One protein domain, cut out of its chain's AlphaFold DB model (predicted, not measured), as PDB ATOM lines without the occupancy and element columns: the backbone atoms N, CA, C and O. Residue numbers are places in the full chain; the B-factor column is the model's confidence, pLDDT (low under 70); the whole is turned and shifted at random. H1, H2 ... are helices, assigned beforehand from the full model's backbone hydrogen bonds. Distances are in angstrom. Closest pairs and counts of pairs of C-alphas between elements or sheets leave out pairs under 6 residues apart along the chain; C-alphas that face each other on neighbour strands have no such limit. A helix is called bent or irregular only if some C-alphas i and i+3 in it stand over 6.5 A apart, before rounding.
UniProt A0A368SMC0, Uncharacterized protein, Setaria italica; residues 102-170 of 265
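What this domain is: This is residues 102 to 170 of the 265 residues of an uncharacterized protein of Setaria italica (UniProt A0A368SMC0). A long helix, H3, forms one end of the domain, and at the other end two shorter helices, H1 and H2, cross near their middles as a small head. A link of residues 136 to 145 leads from the head to H3, and after H3 residues 164 to 170 make a tail. The printed part has 69 residues with three named helices, in the order H1, H2, H3, and no named strand; the class is all helix. The whole is only just extended, close to loose, with a radius of gyration of the C-alphas of 16.7 A, and its flat outline spans 44 by 32 by 17 A.

How they stand to each other: H3, residues 146 to 163, is the longest helix and touches no helix. Residues 145 to 151, of which 146 to 151 belong to H3, stand free, as do residues 158 to 164, of which 158 to 163 belong to H3. H2, residues 125 to 135, is apart from H3, although it comes just before it along the chain. H1, residues 102 to 116, is also apart from H3. H1 and H2 touch, with 8 pairs of C-alphas within 8 A; the closest are those of Tyr 109 and Leu 129, 6.5 A apart. Their lines stand at 75 degrees, about perpendicular, and their centres are 9.6 A apart. In H2 and H3 each backbone O of residue i is within hydrogen-bond range of the N of residue i+4 inside the helix; in H1 this holds for 9 of 11 pairs.

Where its parts are: H3 runs 25.8 A from C-alpha 146 at (90.575, -7.147, 42.686) to C-alpha 163 at (72.792, -13.923, 25.260). H2 measures 15.5 A from C-alpha 125 to C-alpha 135. H1 begins at C-alpha 102, at (83.563, 5.124, 32.580), and measures 20.1 A to C-alpha 116. It is irregular, but only just: C-alphas 104 and 107 are 6.51 A apart, and its line is a rough one.

The domain as a whole: The two C-alphas farthest apart are those of Thr 116 and Gly 164, at 44.6 A, while those of Asp 102 and Asp 170, the first and last printed residues, are 25.6 A apart. The printed part has no cut. The link from H1 to H2, with 8 residues, and the link from H2 to H3, with 10, are both short. The mean pLDDT of the printed part is 72.5; H1 has a mean of 84 and H3 one of 68. The model's confidence is under 70 at residues 123 to 124, 141 to 154, 157, 159 to 161 and 164 to 170.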
ATOM      1  N   ASP A 102      84.805   4.377  32.378       72.75
ATOM      2  CA  ASP A 102      83.563   5.124  32.580       72.75
ATOM      3  C   ASP A 102      83.663   6.159  33.705       72.75
ATOM      4  O   ASP A 102      83.136   7.273  33.615       72.75
ATOM      5  N   LEU A 103      84.365   5.823  34.791       76.56
ATOM      6  CA  LEU A 103      84.550   6.738  35.914       76.56
ATOM      7  C   LEU A 103      85.511   7.874  35.541       76.56
ATOM      8  O   LEU A 103      85.270   9.031  35.908       76.56
ATOM      9  N   LEU A 104      86.586   7.541  34.819       78.88
ATOM     10  CA  LEU A 104      87.628   8.479  34.408       78.88
ATOM     11  C   LEU A 104      87.114   9.481  33.366       78.88
ATOM     12  O   LEU A 104      87.266  10.692  33.548       78.88
ATOM     13  N   TRP A 105      86.474   8.986  32.307       80.19
ATOM     14  CA  TRP A 105      85.955   9.799  31.204       80.19
ATOM     15  C   TRP A 105      84.562  10.377  31.461       80.19
ATOM     16  O   TRP A 105      84.175  11.350  30.817       80.19
ATOM     17  N   GLY A 106      83.827   9.836  32.432       84.44
ATOM     18  CA  GLY A 106      82.547  10.368  32.876       84.44
ATOM     19  C   GLY A 106      82.712  11.397  33.990       84.44
ATOM     20  O   GLY A 106      82.940  12.587  33.752       84.44
ATOM     21  N   LYS A 107      82.559  10.939  35.237       83.81
ATOM     22  CA  LYS A 107      82.409  11.825  36.401       83.81
ATOM     23  C   LYS A 107      83.663  12.657  36.674       83.81
ATOM     24  O   LYS A 107      83.554  13.859  36.900       83.81
ATOM     25  N   ILE A 108      84.847  12.046  36.604       84.81
ATOM     26  CA  ILE A 108      86.122  12.731  36.874       84.81
ATOM     27  C   ILE A 108      86.390  13.814  35.821       84.81
ATOM     28  O   ILE A 108      86.725  14.945  36.170       84.81
ATOM     29  N   TYR A 109      86.191  13.498  34.541       86.06
ATOM     30  CA  TYR A 109      86.359  14.449  33.442       86.06
ATOM     31  C   TYR A 109      85.395  15.639  33.531       86.06
ATOM     32  O   TYR A 109      85.819  16.791  33.401       86.06
ATOM     33  N   GLN A 110      84.109  15.389  33.797       87.00
ATOM     34  CA  GLN A 110      83.115  16.455  33.947       87.00
ATOM     35  C   GLN A 110      83.405  17.354  35.151       87.00
ATOM     36  O   GLN A 110      83.343  18.579  35.032       87.00
ATOM     37  N   ASP A 111      83.749  16.759  36.293       88.06
ATOM     38  CA  ASP A 111      84.088  17.506  37.501       88.06
ATOM     39  C   ASP A 111      85.339  18.363  37.284       88.06
ATOM     40  O   ASP A 111      85.339  19.537  37.643       88.06
ATOM     41  N   MET A 112      86.371  17.822  36.627       89.25
ATOM     42  CA  MET A 112      87.585  18.570  36.310       89.25
ATOM     43  C   MET A 112      87.286  19.783  35.431       89.25
ATOM     44  O   MET A 112      87.752  20.880  35.737       89.25
ATOM     45  N   ILE A 113      86.491  19.627  34.369       87.50
ATOM     46  CA  ILE A 113      86.106  20.752  33.502       87.50
ATOM     47  C   ILE A 113      85.290  21.779  34.284       87.50
ATOM     48  O   ILE A 113      85.507  22.977  34.120       87.50
ATOM     49  N   ARG A 114      84.374  21.333  35.146       89.38
ATOM     50  CA  ARG A 114      83.541  22.228  35.956       89.38
ATOM     51  C   ARG A 114      84.359  23.016  36.980       89.38
ATOM     52  O   ARG A 114      84.075  24.189  37.190       89.38
ATOM     53  N   GLU A 115      85.342  22.386  37.621       89.00
ATOM     54  CA  GLU A 115      86.148  23.004  38.683       89.00
ATOM     55  C   GLU A 115      87.307  23.845  38.134       89.00
ATOM     56  O   GLU A 115      87.597  24.915  38.664       89.00
ATOM     57  N   THR A 116      87.966  23.385  37.069       84.44
ATOM     58  CA  THR A 116      89.147  24.064  36.507       84.44
ATOM     59  C   THR A 116      88.822  24.962  35.316       84.44
ATOM     60  O   THR A 116      89.618  25.832  34.976       84.44
ATOM     61  N   GLY A 117      87.684  24.753  34.644       84.56
ATOM     62  CA  GLY A 117      87.330  25.433  33.392       84.56
ATOM     63  C   GLY A 117      88.180  25.015  32.185       84.56
ATOM     64  O   GLY A 117      87.960  25.505  31.077       84.56
ATOM     65  N   VAL A 118      89.151  24.112  32.370       80.25
ATOM     66  CA  VAL A 118      90.100  23.705  31.332       80.25
ATOM     67  C   VAL A 118      89.674  22.370  30.745       80.25
ATOM     68  O   VAL A 118      89.625  21.347  31.426       80.25
ATOM     69  N   LYS A 119      89.408  22.365  29.436       82.56
ATOM     70  CA  LYS A 119      89.210  21.127  28.684       82.56
ATOM     71  C   LYS A 119      90.583  20.551  28.317       82.56
ATOM     72  O   LYS A 119      91.315  21.213  27.574       82.56
ATOM     73  N   PRO A 120      90.945  19.353  28.800       76.56
ATOM     74  CA  PRO A 120      92.214  18.735  28.447       76.56
ATOM     75  C   PRO A 120      92.193  18.400  26.946       76.56
ATOM     76  O   PRO A 120      91.157  18.015  26.398       76.56
ATOM     77  N   LYS A 121      93.319  18.585  26.251       76.62
ATOM     78  CA  LYS A 121      93.443  18.330  24.806       76.62
ATOM     79  C   LYS A 121      94.714  17.540  24.504       76.62
ATOM     80  O   LYS A 121      95.732  17.730  25.163       76.62
ATOM     81  N   GLY A 122      94.655  16.722  23.455       71.69
ATOM     82  CA  GLY A 122      95.804  15.985  22.926       71.69
ATOM     83  C   GLY A 122      96.112  14.687  23.672       71.69
ATOM     84  O   GLY A 122      95.260  14.124  24.351       71.69
ATOM     85  N   LEU A 123      97.349  14.211  23.534       59.28
ATOM     86  CA  LEU A 123      97.791  12.903  24.035       59.28
ATOM     87  C   LEU A 123      97.887  12.826  25.573       59.28
ATOM     88  O   LEU A 123      97.898  11.738  26.134       59.28
ATOM     89  N   TYR A 124      97.886  13.967  26.270       65.44
ATOM     90  CA  TYR A 124      98.062  14.050  27.731       65.44
ATOM     91  C   TYR A 124      96.748  14.140  28.520       65.44
ATOM     92  O   TYR A 124      96.742  14.495  29.702       65.44
ATOM     93  N   VAL A 125      95.608  13.853  27.885       75.56
ATOM     94  CA  VAL A 125      94.297  13.953  28.546       75.56
ATOM     95  C   VAL A 125      94.191  12.953  29.695       75.56
ATOM     96  O   VAL A 125      93.807  13.334  30.800       75.56
ATOM     97  N   LEU A 126      94.608  11.710  29.454       73.56
ATOM     98  CA  LEU A 126      94.581  10.642  30.448       73.56
ATOM     99  C   LEU A 126      95.422  11.001  31.682       73.56
ATOM    100  O   LEU A 126      94.945  10.918  32.810       73.56
ATOM    101  N   GLU A 127      96.648  11.488  31.478       74.69
ATOM    102  CA  GLU A 127      97.520  11.919  32.576       74.69
ATOM    103  C   GLU A 127      96.924  13.073  33.379       74.69
ATOM    104  O   GLU A 127      97.028  13.100  34.606       74.69
ATOM    105  N   THR A 128      96.304  14.034  32.693       78.19
ATOM    106  CA  THR A 128      95.672  15.190  33.336       78.19
ATOM    107  C   THR A 128      94.518  14.740  34.231       78.19
ATOM    108  O   THR A 128      94.419  15.180  35.376       78.19
ATOM    109  N   LEU A 129      93.706  13.794  33.750       81.06
ATOM    110  CA  LEU A 129      92.605  13.201  34.511       81.06
ATOM    111  C   LEU A 129      93.095  12.382  35.702       81.06
ATOM    112  O   LEU A 129      92.564  12.525  36.803       81.06
ATOM    113  N   ILE A 130      94.145  11.578  35.521       78.00
ATOM    114  CA  ILE A 130      94.754  10.799  36.605       78.00
ATOM    115  C   ILE A 130      95.336  11.734  37.674       78.00
ATOM    116  O   ILE A 130      95.118  11.510  38.866       78.00
ATOM    117  N   LYS A 131      96.040  12.804  37.282       81.69
ATOM    118  CA  LYS A 131      96.569  13.819  38.213       81.69
ATOM    119  C   LYS A 131      95.445  14.494  38.998       81.69
ATOM    120  O   LYS A 131      95.523  14.578  40.223       81.69
ATOM    121  N   TYR A 132      94.381  14.914  38.316       83.69
ATOM    122  CA  TYR A 132      93.216  15.515  38.957       83.69
ATOM    123  C   TYR A 132      92.523  14.550  39.932       83.69
ATOM    124  O   TYR A 132      92.219  14.938  41.063       83.69
ATOM    125  N   TRP A 133      92.332  13.285  39.544       81.62
ATOM    126  CA  TRP A 133      91.767  12.253  40.414       81.62
ATOM    127  C   TRP A 133      92.628  12.014  41.658       81.62
ATOM    128  O   TRP A 133      92.094  11.961  42.764       81.62
ATOM    129  N   ARG A 134      93.958  11.937  41.511       76.44
ATOM    130  CA  ARG A 134      94.884  11.770  42.645       76.44
ATOM    131  C   ARG A 134      94.758  12.913  43.651       76.44
ATOM    132  O   ARG A 134      94.709  12.653  44.851       76.44
ATOM    133  N   TRP A 135      94.652  14.153  43.171       79.25
ATOM    134  CA  TRP A 135      94.431  15.318  44.034       79.25
ATOM    135  C   TRP A 135      93.050  15.337  44.697       79.25
ATOM    136  O   TRP A 135      92.910  15.872  45.792       79.25
ATOM    137  N   ASN A 136      92.044  14.721  44.074       80.50
ATOM    138  CA  ASN A 136      90.655  14.723  44.534       80.50
ATOM    139  C   ASN A 136      90.173  13.341  44.999       80.50
ATOM    140  O   ASN A 136      88.977  13.054  44.961       80.50
ATOM    141  N   ARG A 137      91.087  12.473  45.449       70.69
ATOM    142  CA  ARG A 137      90.800  11.053  45.711       70.69
ATOM    143  C   ARG A 137      89.666  10.831  46.717       70.69
ATOM    144  O   ARG A 137      88.969   9.832  46.633       70.69
ATOM    145  N   THR A 138      89.451  11.768  47.638       75.19
ATOM    146  CA  THR A 138      88.377  11.719  48.641       75.19
ATOM    147  C   THR A 138      86.973  11.952  48.069       75.19
ATOM    148  O   THR A 138      85.998  11.601  48.727       75.19
ATOM    149  N   LYS A 139      86.845  12.522  46.860       78.75
ATOM    150  CA  LYS A 139      85.553  12.802  46.201       78.75
ATOM    151  C   LYS A 139      84.993  11.609  45.422       78.75
ATOM    152  O   LYS A 139      83.806  11.597  45.094       78.75
ATOM    153  N   TYR A 140      85.836  10.631  45.098       74.62
ATOM    154  CA  TYR A 140      85.477   9.503  44.246       74.62
ATOM    155  C   TYR A 140      85.458   8.204  45.052       74.62
ATOM    156  O   TYR A 140      86.277   8.043  45.959       74.62
ATOM    157  N   PRO A 141      84.527   7.280  44.746       62.81
ATOM    158  CA  PRO A 141      84.508   5.975  45.390       62.81
ATOM    159  C   PRO A 141      85.858   5.286  45.197       62.81
ATOM    160  O   PRO A 141      86.507   5.444  44.156       62.81
ATOM    161  N   GLN A 142      86.296   4.554  46.224       58.22
ATOM    162  CA  GLN A 142      87.522   3.786  46.103       58.22
ATOM    163  C   GLN A 142      87.369   2.785  44.950       58.22
ATOM    164  O   GLN A 142      86.296   2.208  44.771       58.22
ATOM    165  N   PRO A 143      88.411   2.622  44.135       56.62
ATOM    166  CA  PRO A 143      88.381   1.671  43.042       56.62
ATOM    167  C   PRO A 143      88.111   0.267  43.570       56.62
ATOM    168  O   PRO A 143      88.637  -0.111  44.615       56.62
ATOM    169  N   LEU A 144      87.294  -0.471  42.815       53.22
ATOM    170  CA  LEU A 144      86.877  -1.834  43.135       53.22
ATOM    171  C   LEU A 144      88.082  -2.699  43.501       53.22
ATOM    172  O   LEU A 144      89.102  -2.651  42.803       53.22
ATOM    173  N   ILE A 145      87.928  -3.496  44.553       58.94
ATOM    174  CA  ILE A 145      88.931  -4.475  44.979       58.94
ATOM    175  C   ILE A 145      89.054  -5.547  43.879       58.94
ATOM    176  O   ILE A 145      88.079  -5.842  43.186       58.94
ATOM    177  N   GLU A 146      90.250  -6.113  43.691       52.59
ATOM    178  CA  GLU A 146      90.575  -7.147  42.686       52.59
ATOM    179  C   GLU A 146      89.488  -8.238  42.570       52.59
ATOM    180  O   GLU A 146      89.065  -8.608  41.472       52.59
ATOM    181  N   ASP A 147      88.974  -8.689  43.716       59.41
ATOM    182  CA  ASP A 147      87.960  -9.738  43.820       59.41
ATOM    183  C   ASP A 147      86.585  -9.296  43.301       59.41
ATOM    184  O   ASP A 147      85.921 -10.037  42.573       59.41
ATOM    185  N   GLU A 148      86.172  -8.059  43.591       63.84
ATOM    186  CA  GLU A 148      84.924  -7.489  43.065       63.84
ATOM    187  C   GLU A 148      84.996  -7.318  41.543       63.84
ATOM    188  O   GLU A 148      84.004  -7.511  40.834       63.84
ATOM    189  N   ARG A 149      86.187  -7.006  41.016       64.06
ATOM    190  CA  ARG A 149      86.430  -6.915  39.570       64.06
ATOM    191  C   ARG A 149      86.343  -8.279  38.902       64.06
ATOM    192  O   ARG A 149      85.698  -8.400  37.862       64.06
ATOM    193  N   ARG A 150      86.973  -9.300  39.493       65.75
ATOM    194  CA  ARG A 150      86.930 -10.678  38.985       65.75
ATOM    195  C   ARG A 150      85.493 -11.187  38.927       65.75
ATOM    196  O   ARG A 150      85.084 -11.754  37.917       65.75
ATOM    197  N   GLU A 151      84.708 -10.895  39.957       69.31
ATOM    198  CA  GLU A 151      83.296 -11.261  40.014       69.31
ATOM    199  C   GLU A 151      82.449 -10.514  38.968       69.31
ATOM    200  O   GLU A 151      81.591 -11.114  38.319       69.31
ATOM    201  N   LYS A 152      82.706  -9.219  38.741       69.56
ATOM    202  CA  LYS A 152      82.019  -8.439  37.695       69.56
ATOM    203  C   LYS A 152      82.345  -8.966  36.288       69.56
ATOM    204  O   LYS A 152      81.435  -9.099  35.473       69.56
ATOM    205  N   ARG A 153      83.609  -9.332  36.025       68.44
ATOM    206  CA  ARG A 153      84.031  -9.975  34.762       68.44
ATOM    207  C   ARG A 153      83.342 -11.321  34.554       68.44
ATOM    208  O   ARG A 153      82.801 -11.559  33.477       68.44
ATOM    209  N   ARG A 154      83.288 -12.158  35.595       68.88
ATOM    210  CA  ARG A 154      82.597 -13.454  35.564       68.88
ATOM    211  C   ARG A 154      81.122 -13.299  35.191       68.88
ATOM    212  O   ARG A 154      80.651 -13.971  34.281       68.88
ATOM    213  N   LYS A 155      80.416 -12.356  35.823       77.12
ATOM    214  CA  LYS A 155      79.002 -12.073  35.520       77.12
ATOM    215  C   LYS A 155      78.785 -11.591  34.090       77.12
ATOM    216  O   LYS A 155      77.847 -12.039  33.443       77.12
ATOM    217  N   LEU A 156      79.659 -10.719  33.587       70.88
ATOM    218  CA  LEU A 156      79.591 -10.249  32.203       70.88
ATOM    219  C   LEU A 156      79.802 -11.401  31.207       70.88
ATOM    220  O   LEU A 156      79.115 -11.478  30.192       70.88
ATOM    221  N   GLN A 157      80.722 -12.321  31.505       67.25
ATOM    222  CA  GLN A 157      80.975 -13.500  30.679       67.25
ATOM    223  C   GLN A 157      79.795 -14.482  30.704       67.25
ATOM    224  O   GLN A 157      79.389 -14.976  29.654       67.25
ATOM    225  N   GLU A 158      79.191 -14.709  31.874       72.00
ATOM    226  CA  GLU A 158      77.967 -15.506  32.024       72.00
ATOM    227  C   GLU A 158      76.781 -14.878  31.268       72.00
ATOM    228  O   GLU A 158      76.020 -15.583  30.605       72.00
ATOM    229  N   GLU A 159      76.639 -13.551  31.308       68.75
ATOM    230  CA  GLU A 159      75.595 -12.829  30.577       68.75
ATOM    231  C   GLU A 159      75.792 -12.915  29.058       68.75
ATOM    232  O   GLU A 159      74.827 -13.186  28.339       68.75
ATOM    233  N   ARG A 160      77.032 -12.775  28.566       68.06
ATOM    234  CA  ARG A 160      77.394 -12.971  27.147       68.06
ATOM    235  C   ARG A 160      77.146 -14.405  26.682       68.06
ATOM    236  O   ARG A 160      76.591 -14.604  25.602       68.06
ATOM    237  N   ALA A 161      77.484 -15.396  27.508       68.62
ATOM    238  CA  ALA A 161      77.195 -16.802  27.228       68.62
ATOM    239  C   ALA A 161      75.682 -17.069  27.170       68.62
ATOM    240  O   ALA A 161      75.212 -17.819  26.319       68.62
ATOM    241  N   ARG A 162      74.902 -16.406  28.035       73.62
ATOM    242  CA  ARG A 162      73.438 -16.504  28.050       73.62
ATOM    243  C   ARG A 162      72.780 -15.821  26.849       73.62
ATOM    244  O   ARG A 162      71.771 -16.317  26.356       73.62
ATOM    245  N   THR A 163      73.310 -14.681  26.413       70.75
ATOM    246  CA  THR A 163      72.792 -13.923  25.260       70.75
ATOM    247  C   THR A 163      73.308 -14.443  23.919       70.75
ATOM    248  O   THR A 163      72.757 -14.073  22.886       70.75
ATOM    249  N   GLY A 164      74.308 -15.330  23.919       66.00
ATOM    250  CA  GLY A 164      74.908 -15.864  22.697       66.00
ATOM    251  C   GLY A 164      75.691 -14.803  21.927       66.00
ATOM    252  O   GLY A 164      75.672 -14.810  20.700       66.00
ATOM    253  N   PHE A 165      76.333 -13.867  22.634       56.69
ATOM    254  CA  PHE A 165      77.105 -12.794  22.013       56.69
ATOM    255  C   PHE A 165      78.251 -13.377  21.174       56.69
ATOM    256  O   PHE A 165      79.187 -13.970  21.712       56.69
ATOM    257  N   VAL A 166      78.168 -13.199  19.857       55.66
ATOM    258  CA  VAL A 166      79.229 -13.542  18.907       55.66
ATOM    259  C   VAL A 166      79.930 -12.245  18.525       55.66
ATOM    260  O   VAL A 166      79.294 -11.327  18.011       55.66
ATOM    261  N   VAL A 167      81.231 -12.161  18.803       56.50
ATOM    262  CA  VAL A 167      82.072 -11.047  18.349       56.50
ATOM    263  C   VAL A 167      82.158 -11.123  16.830       56.50
ATOM    264  O   VAL A 167      82.629 -12.133  16.313       56.50
ATOM    265  N   ASP A 168      81.713 -10.078  16.134       54.84
ATOM    266  CA  ASP A 168      81.891  -9.955  14.686       54.84
ATOM    267  C   ASP A 168      83.391  -9.785  14.370       54.84
ATOM    268  O   ASP A 168      83.983  -8.757  14.731       54.84
ATOM    269  N   PRO A 169      84.047 -10.775  13.738       52.06
ATOM    270  CA  PRO A 169      85.473 -10.701  13.441       52.06
ATOM    271  C   PRO A 169      85.818  -9.551  12.483       52.06
ATOM    272  O   PRO A 169      86.894  -8.967  12.627       52.06
ATOM    273  N   ASP A 170      84.895  -9.179  11.581       52.50
ATOM    274  CA  ASP A 170      85.023  -8.048  10.644       52.50
ATOM    275  C   ASP A 170      84.994  -6.683  11.339       52.50
ATOM    276  O   ASP A 170      85.514  -5.705  10.798       52.50
TER     277      ASP A 170